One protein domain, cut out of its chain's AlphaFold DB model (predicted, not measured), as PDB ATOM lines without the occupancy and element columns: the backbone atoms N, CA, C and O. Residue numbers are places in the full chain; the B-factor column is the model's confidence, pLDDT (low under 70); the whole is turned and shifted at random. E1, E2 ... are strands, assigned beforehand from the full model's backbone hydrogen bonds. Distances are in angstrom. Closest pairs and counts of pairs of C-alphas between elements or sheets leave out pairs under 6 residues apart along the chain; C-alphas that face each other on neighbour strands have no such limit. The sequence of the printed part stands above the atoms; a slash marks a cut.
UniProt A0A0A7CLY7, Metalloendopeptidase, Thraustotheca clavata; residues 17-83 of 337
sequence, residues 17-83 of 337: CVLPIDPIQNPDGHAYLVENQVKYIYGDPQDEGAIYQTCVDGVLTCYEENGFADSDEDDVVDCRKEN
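This is residues 17 to 83 of the 337 residues of the protein "Metalloendopeptidase" of Thraustotheca clavata (UniProt A0A0A7CLY7). There is little regular structure: a small, twisted four-stranded sheet, with a looped lobe of residues 17 to 31 and strand E1 at one end. The sheet is an antiparallel meander, each strand neighbour to the one before: E2, E3, E4, E5. The 67 printed residues have five named strands, E1 to E5 in chain order, holding 23 residues, and no named helix: all strand. It is compact, radius of gyration of the C-alphas 11.9 A, spanning 35 by 25 by 16 A.

E1, residues 32 to 34, pairs with no named strand. Hairpin E2, residues 38 to 42, and E3, residues 51 to 56, has N 39 and O 53 at 2.9 A. E3 and E4, residues 59 to 64, form a hairpin with N 54 and O 61 at 2.9 A. Hairpin E4 and E5, residues 75 to 77, has N 77 and O 62 at 2.9 A.

E1 begins at C-alpha 32 (99.940, 127.983, 117.585); E5 ends at C-alpha 77 (107.271, 119.490, 133.304). E3 spans 15.6 A, E4 16.5 A.

The printed part has no cut. No link is long. Residues 23 to 25 and 82 to 83 have pLDDT under 70.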
ATOM      1  N   CYS A  17     104.972 129.379 118.774       90.38
ATOM      2  CA  CYS A  17     105.180 127.958 118.972       90.38
ATOM      3  C   CYS A  17     104.029 127.210 118.308       90.38
ATOM      4  O   CYS A  17     102.881 127.337 118.734       90.38
ATOM      5  N   VAL A  18     104.320 126.445 117.256       88.50
ATOM      6  CA  VAL A  18     103.320 125.564 116.638       88.50
ATOM      7  C   VAL A  18     103.014 124.435 117.614       88.50
ATOM      8  O   VAL A  18     103.931 123.793 118.131       88.50
ATOM      9  N   LEU A  19     101.731 124.206 117.883       85.81
ATOM     10  CA  LEU A  19     101.318 123.121 118.764       85.81
ATOM     11  C   LEU A  19     101.554 121.767 118.074       85.81
ATOM     12  O   LEU A  19     101.409 121.669 116.853       85.81
ATOM     13  N   PRO A  20     101.872 120.695 118.819       82.62
ATOM     14  CA  PRO A  20     101.895 119.348 118.257       82.62
ATOM     15  C   PRO A  20     100.556 119.020 117.591       82.62
ATOM     16  O   PRO A  20      99.512 119.471 118.057       82.62
ATOM     17  N   ILE A  21     100.576 118.239 116.506       79.88
ATOM     18  CA  ILE A  21      99.339 117.735 115.901       79.88
ATOM     19  C   ILE A  21      98.645 116.842 116.928       79.88
ATOM     20  O   ILE A  21      99.222 115.858 117.393       79.88
ATOM     21  N   ASP A  22      97.405 117.186 117.253       76.44
ATOM     22  CA  ASP A  22      96.572 116.465 118.206       76.44
ATOM     23  C   ASP A  22      95.118 116.493 117.716       76.44
ATOM     24  O   ASP A  22      94.616 117.566 117.382       76.44
ATOM     25  N   PRO A  23      94.408 115.352 117.675       69.00
ATOM     26  CA  PRO A  23      93.053 115.281 117.127       69.00
ATOM     27  C   PRO A  23      92.014 116.139 117.867       69.00
ATOM     28  O   PRO A  23      90.916 116.318 117.346       69.00
ATOM     29  N   ILE A  24      92.318 116.638 119.068       69.25
ATOM     30  CA  ILE A  24      91.420 117.462 119.881       69.25
ATOM     31  C   ILE A  24      91.853 118.930 119.836       69.25
ATOM     32  O   ILE A  24      91.029 119.805 119.583       69.25
ATOM     33  N   GLN A  25      93.129 119.218 120.096       68.62
ATOM     34  CA  GLN A  25      93.630 120.579 120.291       68.62
ATOM     35  C   GLN A  25      94.229 121.226 119.037       68.62
ATOM     36  O   GLN A  25      94.296 122.456 118.988       68.62
ATOM     37  N   ASN A  26      94.690 120.432 118.065       80.94
ATOM     38  CA  ASN A  26      95.318 120.905 116.827       80.94
ATOM     39  C   ASN A  26      95.148 119.884 115.676       80.94
ATOM     40  O   ASN A  26      96.137 119.302 115.212       80.94
ATOM     41  N   PRO A  27      93.903 119.596 115.251       77.12
ATOM     42  CA  PRO A  27      93.617 118.498 114.325       77.12
ATOM     43  C   PRO A  27      94.151 118.739 112.906       77.12
ATOM     44  O   PRO A  27      94.393 117.783 112.172       77.12
ATOM     45  N   ASP A  28      94.334 119.999 112.518       86.00
ATOM     46  CA  ASP A  28      94.800 120.443 111.202       86.00
ATOM     47  C   ASP A  28      96.268 120.908 111.200       86.00
ATOM     48  O   ASP A  28      96.817 121.219 110.146       86.00
ATOM     49  N   GLY A  29      96.931 120.915 112.360       82.81
ATOM     50  CA  GLY A  29      98.340 121.288 112.486       82.81
ATOM     51  C   GLY A  29      98.607 122.792 112.384       82.81
ATOM     52  O   GLY A  29      99.769 123.189 112.288       82.81
ATOM     53  N   HIS A  30      97.570 123.630 112.399       84.75
ATOM     54  CA  HIS A  30      97.694 125.079 112.229       84.75
ATOM     55  C   HIS A  30      97.618 125.870 113.537       84.75
ATOM     56  O   HIS A  30      97.934 127.062 113.539       84.75
ATOM     57  N   ALA A  31      97.241 125.241 114.651       86.38
ATOM     58  CA  ALA A  31      97.187 125.906 115.944       86.38
ATOM     59  C   ALA A  31      98.592 126.267 116.451       86.38
ATOM     60  O   ALA A  31      99.544 125.484 116.367       86.38
ATOM     61  N   TYR A  32      98.704 127.460 117.023       91.00
ATOM     62  CA  TYR A  32      99.940 127.983 117.585       91.00
ATOM     63  C   TYR A  32      99.661 128.767 118.866       91.00
ATOM     64  O   TYR A  32      98.545 129.237 119.094       91.00
ATOM     65  N   LEU A  33     100.702 128.925 119.676       90.38
ATOM     66  CA  LEU A  33     100.752 129.886 120.770       90.38
ATOM     67  C   LEU A  33     101.641 131.052 120.363       90.38
ATOM     68  O   LEU A  33     102.701 130.842 119.767       90.38
ATOM     69  N   VAL A  34     101.210 132.269 120.670       91.94
ATOM     70  CA  VAL A  34     102.099 133.440 120.646       91.94
ATOM     71  C   VAL A  34     102.919 133.494 121.933       91.94
ATOM     72  O   VAL A  34     102.581 132.831 122.914       91.94
ATOM     73  N   GLU A  35     103.992 134.283 121.926       91.00
ATOM     74  CA  GLU A  35     104.841 134.514 123.097       91.00
ATOM     75  C   GLU A  35     104.017 134.806 124.368       91.00
ATOM     76  O   GLU A  35     103.110 135.648 124.360       91.00
ATOM     77  N   ASN A  36     104.317 134.079 125.448       89.44
ATOM     78  CA  ASN A  36     103.652 134.132 126.755       89.44
ATOM     79  C   ASN A  36     102.127 133.880 126.739       89.44
ATOM     80  O   ASN A  36     101.440 134.182 127.715       89.44
ATOM     81  N   GLN A  37     101.562 133.333 125.654       91.56
ATOM     82  CA  GLN A  37     100.184 132.837 125.665       91.56
ATOM     83  C   GLN A  37     100.113 131.531 126.451       91.56
ATOM     84  O   GLN A  37     100.842 130.589 126.142       91.56
ATOM     85  N   VAL A  38      99.179 131.442 127.395       91.00
ATOM     86  CA  VAL A  38      98.981 130.228 128.194       91.00
ATOM     87  C   VAL A  38      97.818 129.393 127.670       91.00
ATOM     88  O   VAL A  38      96.750 129.909 127.377       91.00
ATOM     89  N   LYS A  39      97.973 128.072 127.605       90.06
ATOM     90  CA  LYS A  39      96.870 127.152 127.307       90.06
ATOM     91  C   LYS A  39      96.898 125.963 128.257       90.06
ATOM     92  O   LYS A  39      97.872 125.220 128.270       90.06
ATOM     93  N   TYR A  40      95.832 125.751 129.026       87.50
ATOM     94  CA  TYR A  40      95.707 124.533 129.832       87.50
ATOM     95  C   TYR A  40      95.514 123.311 128.943       87.50
ATOM     96  O   TYR A  40      94.716 123.327 128.002       87.50
ATOM     97  N   ILE A  41      96.243 122.251 129.269       84.62
ATOM     98  CA  ILE A  41      96.151 120.943 128.610       84.62
ATOM     99  C   ILE A  41      95.606 119.872 129.562       84.62
ATOM    100  O   ILE A  41      95.022 118.885 129.120       84.62
ATOM    101  N   TYR A  42      95.692 120.105 130.875       83.00
ATOM    102  CA  TYR A  42      95.113 119.239 131.896       83.00
ATOM    103  C   TYR A  42      94.684 120.034 133.137       83.00
ATOM    104  O   TYR A  42      95.405 120.923 133.577       83.00
ATOM    105  N   GLY A  43      93.560 119.648 133.748       77.69
ATOM    106  CA  GLY A  43      93.024 120.311 134.940       77.69
ATOM    107  C   GLY A  43      92.384 121.668 134.642       77.69
ATOM    108  O   GLY A  43      92.224 122.053 133.483       77.69
ATOM    109  N   ASP A  44      91.999 122.361 135.708       79.25
ATOM    110  CA  ASP A  44      91.522 123.738 135.658       79.25
ATOM    111  C   ASP A  44      92.567 124.685 136.279       79.25
ATOM    112  O   ASP A  44      93.327 124.235 137.135       79.25
ATOM    113  N   PRO A  45      92.558 125.988 135.935       81.19
ATOM    114  CA  PRO A  45      93.427 126.966 136.585       81.19
ATOM    115  C   PRO A  45      93.285 126.955 138.114       81.19
ATOM    116  O   PRO A  45      92.152 126.906 138.616       81.19
ATOM    117  N   GLN A  46      94.412 127.089 138.825       75.69
ATOM    118  CA  GLN A  46      94.543 127.154 140.295       75.69
ATOM    119  C   GLN A  46      94.304 125.821 141.028       75.69
ATOM    120  O   GLN A  46      94.175 125.773 142.265       75.69
ATOM    121  N   ASP A  47      94.253 124.719 140.281       80.25
ATOM    122  CA  ASP A  47      94.137 123.374 140.828       80.25
ATOM    123  C   ASP A  47      95.515 122.724 140.958       80.25
ATOM    124  O   ASP A  47      96.307 122.700 140.019       80.25
ATOM    125  N   GLU A  48      95.783 122.122 142.120       83.00
ATOM    126  CA  GLU A  48      97.002 121.338 142.326       83.00
ATOM    127  C   GLU A  48      97.100 120.225 141.268       83.00
ATOM    128  O   GLU A  48      96.212 119.375 141.120       83.00
ATOM    129  N   GLY A  49      98.203 120.227 140.524       82.62
ATOM    130  CA  GLY A  49      98.507 119.266 139.475       82.62
ATOM    131  C   GLY A  49      97.897 119.573 138.105       82.62
ATOM    132  O   GLY A  49      98.039 118.712 137.221       82.62
ATOM    133  N   ALA A  50      97.235 120.724 137.924       86.31
ATOM    134  CA  ALA A  50      96.874 121.253 136.609       86.31
ATOM    135  C   ALA A  50      98.137 121.527 135.780       86.31
ATOM    136  O   ALA A  50      99.201 121.807 136.327       86.31
ATOM    137  N   ILE A  51      98.041 121.376 134.459       88.50
ATOM    138  CA  ILE A  51      99.170 121.536 133.540       88.50
ATOM    139  C   ILE A  51      98.768 122.488 132.424       88.50
ATOM    140  O   ILE A  51      97.765 122.269 131.733       88.50
ATOM    141  N   TYR A  52      99.599 123.501 132.207       90.88
ATOM    142  CA  TYR A  52      99.476 124.434 131.098       90.88
ATOM    143  C   TYR A  52     100.745 124.470 130.253       90.88
ATOM    144  O   TYR A  52     101.832 124.121 130.705       90.88
ATOM    145  N   GLN A  53     100.590 124.887 129.002       92.25
ATOM    146  CA  GLN A  53     101.671 125.104 128.049       92.25
ATOM    147  C   GLN A  53     101.730 126.575 127.641       92.25
ATOM    148  O   GLN A  53     100.705 127.257 127.602       92.25
ATOM    149  N   THR A  54     102.923 127.053 127.320       92.31
ATOM    150  CA  THR A  54     103.185 128.429 126.886       92.31
ATOM    151  C   THR A  54     104.345 128.467 125.895       92.31
ATOM    152  O   THR A  54     105.163 127.543 125.844       92.31
ATOM    153  N   CYS A  55     104.396 129.513 125.074       92.00
ATOM    154  CA  CYS A  55     105.524 129.784 124.194       92.00
ATOM    155  C   CYS A  55     106.475 130.761 124.882       92.00
ATOM    156  O   CYS A  55     106.091 131.903 125.116       92.00
ATOM    157  N   VAL A  56     107.685 130.307 125.208       89.25
ATOM    158  CA  VAL A  56     108.725 131.134 125.834       89.25
ATOM    159  C   VAL A  56     109.938 131.141 124.923       89.25
ATOM    160  O   VAL A  56     110.520 130.090 124.649       89.25
ATOM    161  N   ASP A  57     110.298 132.316 124.420       87.88
ATOM    162  CA  ASP A  57     111.393 132.536 123.478       87.88
ATOM    163  C   ASP A  57     111.321 131.608 122.242       87.88
ATOM    164  O   ASP A  57     112.330 131.110 121.732       87.88
ATOM    165  N   GLY A  58     110.103 131.341 121.753       87.50
ATOM    166  CA  GLY A  58     109.854 130.421 120.633       87.50
ATOM    167  C   GLY A  58     109.947 128.925 120.971       87.50
ATOM    168  O   GLY A  58     109.915 128.096 120.057       87.50
ATOM    169  N   VAL A  59     110.039 128.561 122.253       89.31
ATOM    170  CA  VAL A  59     110.051 127.173 122.735       89.31
ATOM    171  C   VAL A  59     108.765 126.861 123.501       89.31
ATOM    172  O   VAL A  59     108.412 127.539 124.467       89.31
ATOM    173  N   LEU A  60     108.068 125.800 123.084       91.12
ATOM    174  CA  LEU A  60     106.887 125.308 123.791       91.12
ATOM    175  C   LEU A  60     107.314 124.676 125.121       91.12
ATOM    176  O   LEU A  60     108.019 123.666 125.130       91.12
ATOM    177  N   THR A  61     106.868 125.259 126.229       92.31
ATOM    178  CA  THR A  61     107.221 124.838 127.589       92.31
ATOM    179  C   THR A  61     105.955 124.550 128.383       92.31
ATOM    180  O   THR A  61     104.984 125.298 128.280       92.31
ATOM    181  N   CYS A  62     105.957 123.472 129.170       91.88
ATOM    182  CA  CYS A  62     104.835 123.107 130.030       91.88
ATOM    183  C   CYS A  62     105.175 123.263 131.504       91.88
ATOM    184  O   CYS A  62     106.294 122.975 131.927       91.88
ATOM    185  N   TYR A  63     104.173 123.673 132.270       92.38
ATOM    186  CA  TYR A  63     104.264 123.953 133.692       92.38
ATOM    187  C   TYR A  63     103.159 123.211 134.436       92.38
ATOM    188  O   TYR A  63     102.065 123.026 133.901       92.38
ATOM    189  N   GLU A  64     103.451 122.773 135.654       90.38
ATOM    190  CA  GLU A  64     102.486 122.174 136.568       90.38
ATOM    191  C   GLU A  64     102.239 123.096 137.759       90.38
ATOM    192  O   GLU A  64     103.180 123.522 138.428       90.38
ATOM    193  N   GLU A  65     100.964 123.361 138.031       88.94
ATOM    194  CA  GLU A  65     100.540 124.139 139.187       88.94
ATOM    195  C   GLU A  65     100.596 123.307 140.472       88.94
ATOM    196  O   GLU A  65     100.242 122.126 140.505       88.94
ATOM    197  N   ASN A  66     100.957 123.959 141.569       82.31
ATOM    198  CA  ASN A  66     100.931 123.401 142.925       82.31
ATOM    199  C   ASN A  66      99.719 123.891 143.748       82.31
ATOM    200  O   ASN A  66      99.547 123.476 144.893       82.31
ATOM    201  N   GLY A  67      98.865 124.745 143.170       80.88
ATOM    202  CA  GLY A  67      97.700 125.329 143.839       80.88
ATOM    203  C   GLY A  67      98.016 126.504 144.777       80.88
ATOM    204  O   GLY A  67      97.176 126.823 145.629       80.88
ATOM    205  N   PHE A  68      99.200 127.115 144.653       86.06
ATOM    206  CA  PHE A  68      99.613 128.319 145.379       86.06
ATOM    207  C   PHE A  68      99.198 129.568 144.590       86.06
ATOM    208  O   PHE A  68      99.667 129.780 143.474       86.06
ATOM    209  N   ALA A  69      98.330 130.397 145.167       79.00
ATOM    210  CA  ALA A  69      98.068 131.737 144.650       79.00
ATOM    211  C   ALA A  69      99.288 132.632 144.920       79.00
ATOM    212  O   ALA A  69      99.882 132.504 145.986       79.00
ATOM    213  N   ASP A  70      99.665 133.478 143.955       82.38
ATOM    214  CA  ASP A  70     100.824 134.396 144.002       82.38
ATOM    215  C   ASP A  70     102.204 133.754 143.893       82.38
ATOM    216  O   ASP A  70     103.218 134.419 144.088       82.38
ATOM    217  N   SER A  71     102.278 132.474 143.526       82.19
ATOM    218  CA  SER A  71     103.584 131.857 143.331       82.19
ATOM    219  C   SER A  71     104.400 132.580 142.255       82.19
ATOM    220  O   SER A  71     103.921 132.779 141.138       82.19
ATOM    221  N   ASP A  72     105.653 132.920 142.569       83.94
ATOM    222  CA  ASP A  72     106.567 133.545 141.600       83.94
ATOM    223  C   ASP A  72     106.848 132.622 140.394       83.94
ATOM    224  O   ASP A  72     107.015 133.087 139.265       83.94
ATOM    225  N   GLU A  73     106.887 131.301 140.619       83.50
ATOM    226  CA  GLU A  73     107.259 130.297 139.620       83.50
ATOM    227  C   GLU A  73     106.462 128.989 139.766       83.50
ATOM    228  O   GLU A  73     106.366 128.424 140.859       83.50
ATOM    229  N   ASP A  74     106.008 128.445 138.631       87.62
ATOM    230  CA  ASP A  74     105.484 127.076 138.514       87.62
ATOM    231  C   ASP A  74     106.584 126.084 138.084       87.62
ATOM    232  O   ASP A  74     107.625 126.461 137.534       87.62
ATOM    233  N   ASP A  75     106.372 124.787 138.318       88.88
ATOM    234  CA  ASP A  75     107.355 123.748 137.991       88.88
ATOM    235  C   ASP A  75     107.316 123.358 136.509       88.88
ATOM    236  O   ASP A  75     106.278 122.946 135.996       88.88
ATOM    237  N   VAL A  76     108.465 123.402 135.825       89.44
ATOM    238  CA  VAL A  76     108.586 122.929 134.435       89.44
ATOM    239  C   VAL A  76     108.443 121.405 134.373       89.44
ATOM    240  O   VAL A  76     109.152 120.668 135.064       89.44
ATOM    241  N   VAL A  77     107.568 120.918 133.494       89.12
ATOM    242  CA  VAL A  77     107.271 119.490 133.304       89.12
ATOM    243  C   VAL A  77     107.263 119.087 131.827       89.12
ATOM    244  O   VAL A  77     107.137 119.917 130.931       89.12
ATOM    245  N   ASP A  78     107.368 117.782 131.553       85.00
ATOM    246  CA  ASP A  78     107.137 117.248 130.204       85.00
ATOM    247  C   ASP A  78     105.655 117.418 129.836       85.00
ATOM    248  O   ASP A  78     104.775 116.920 130.542       85.00
ATOM    249  N   CYS A  79     105.379 118.068 128.705       79.19
ATOM    250  CA  CYS A  79     104.026 118.283 128.191       79.19
ATOM    251  C   CYS A  79     103.209 116.989 128.041       79.19
ATOM    252  O   CYS A  79     101.988 117.006 128.140       79.19
ATOM    253  N   ARG A  80     103.861 115.831 127.869       75.25
ATOM    254  CA  ARG A  80     103.197 114.520 127.755       75.25
ATOM    255  C   ARG A  80     102.709 113.962 129.091       75.25
ATOM    256  O   ARG A  80     102.012 112.943 129.091       75.25
ATOM    257  N   LYS A  81     103.044 114.596 130.223       70.56
ATOM    258  CA  LYS A  81     102.603 114.186 131.569       70.56
ATOM    259  C   LYS A  81     101.073 114.160 131.696       70.56
ATOM    260  O   LYS A  81     100.559 113.370 132.488       70.56
ATOM    261  N   GLU A  82     100.342 114.912 130.869       61.97
ATOM    262  CA  GLU A  82      98.872 114.856 130.788       61.97
ATOM    263  C   GLU A  82      98.334 113.436 130.526       61.97
ATOM    264  O   GLU A  82      97.357 113.005 131.145       61.97
ATOM    265  N   ASN A  83      99.008 112.663 129.666       58.53
ATOM    266  CA  ASN A  83      98.511 111.371 129.189       58.53
ATOM    267  C   ASN A  83      98.545 110.322 130.300       58.53
ATOM    268  O   ASN A  83      97.724 109.408 130.318       58.53
TER     269      ASN A  83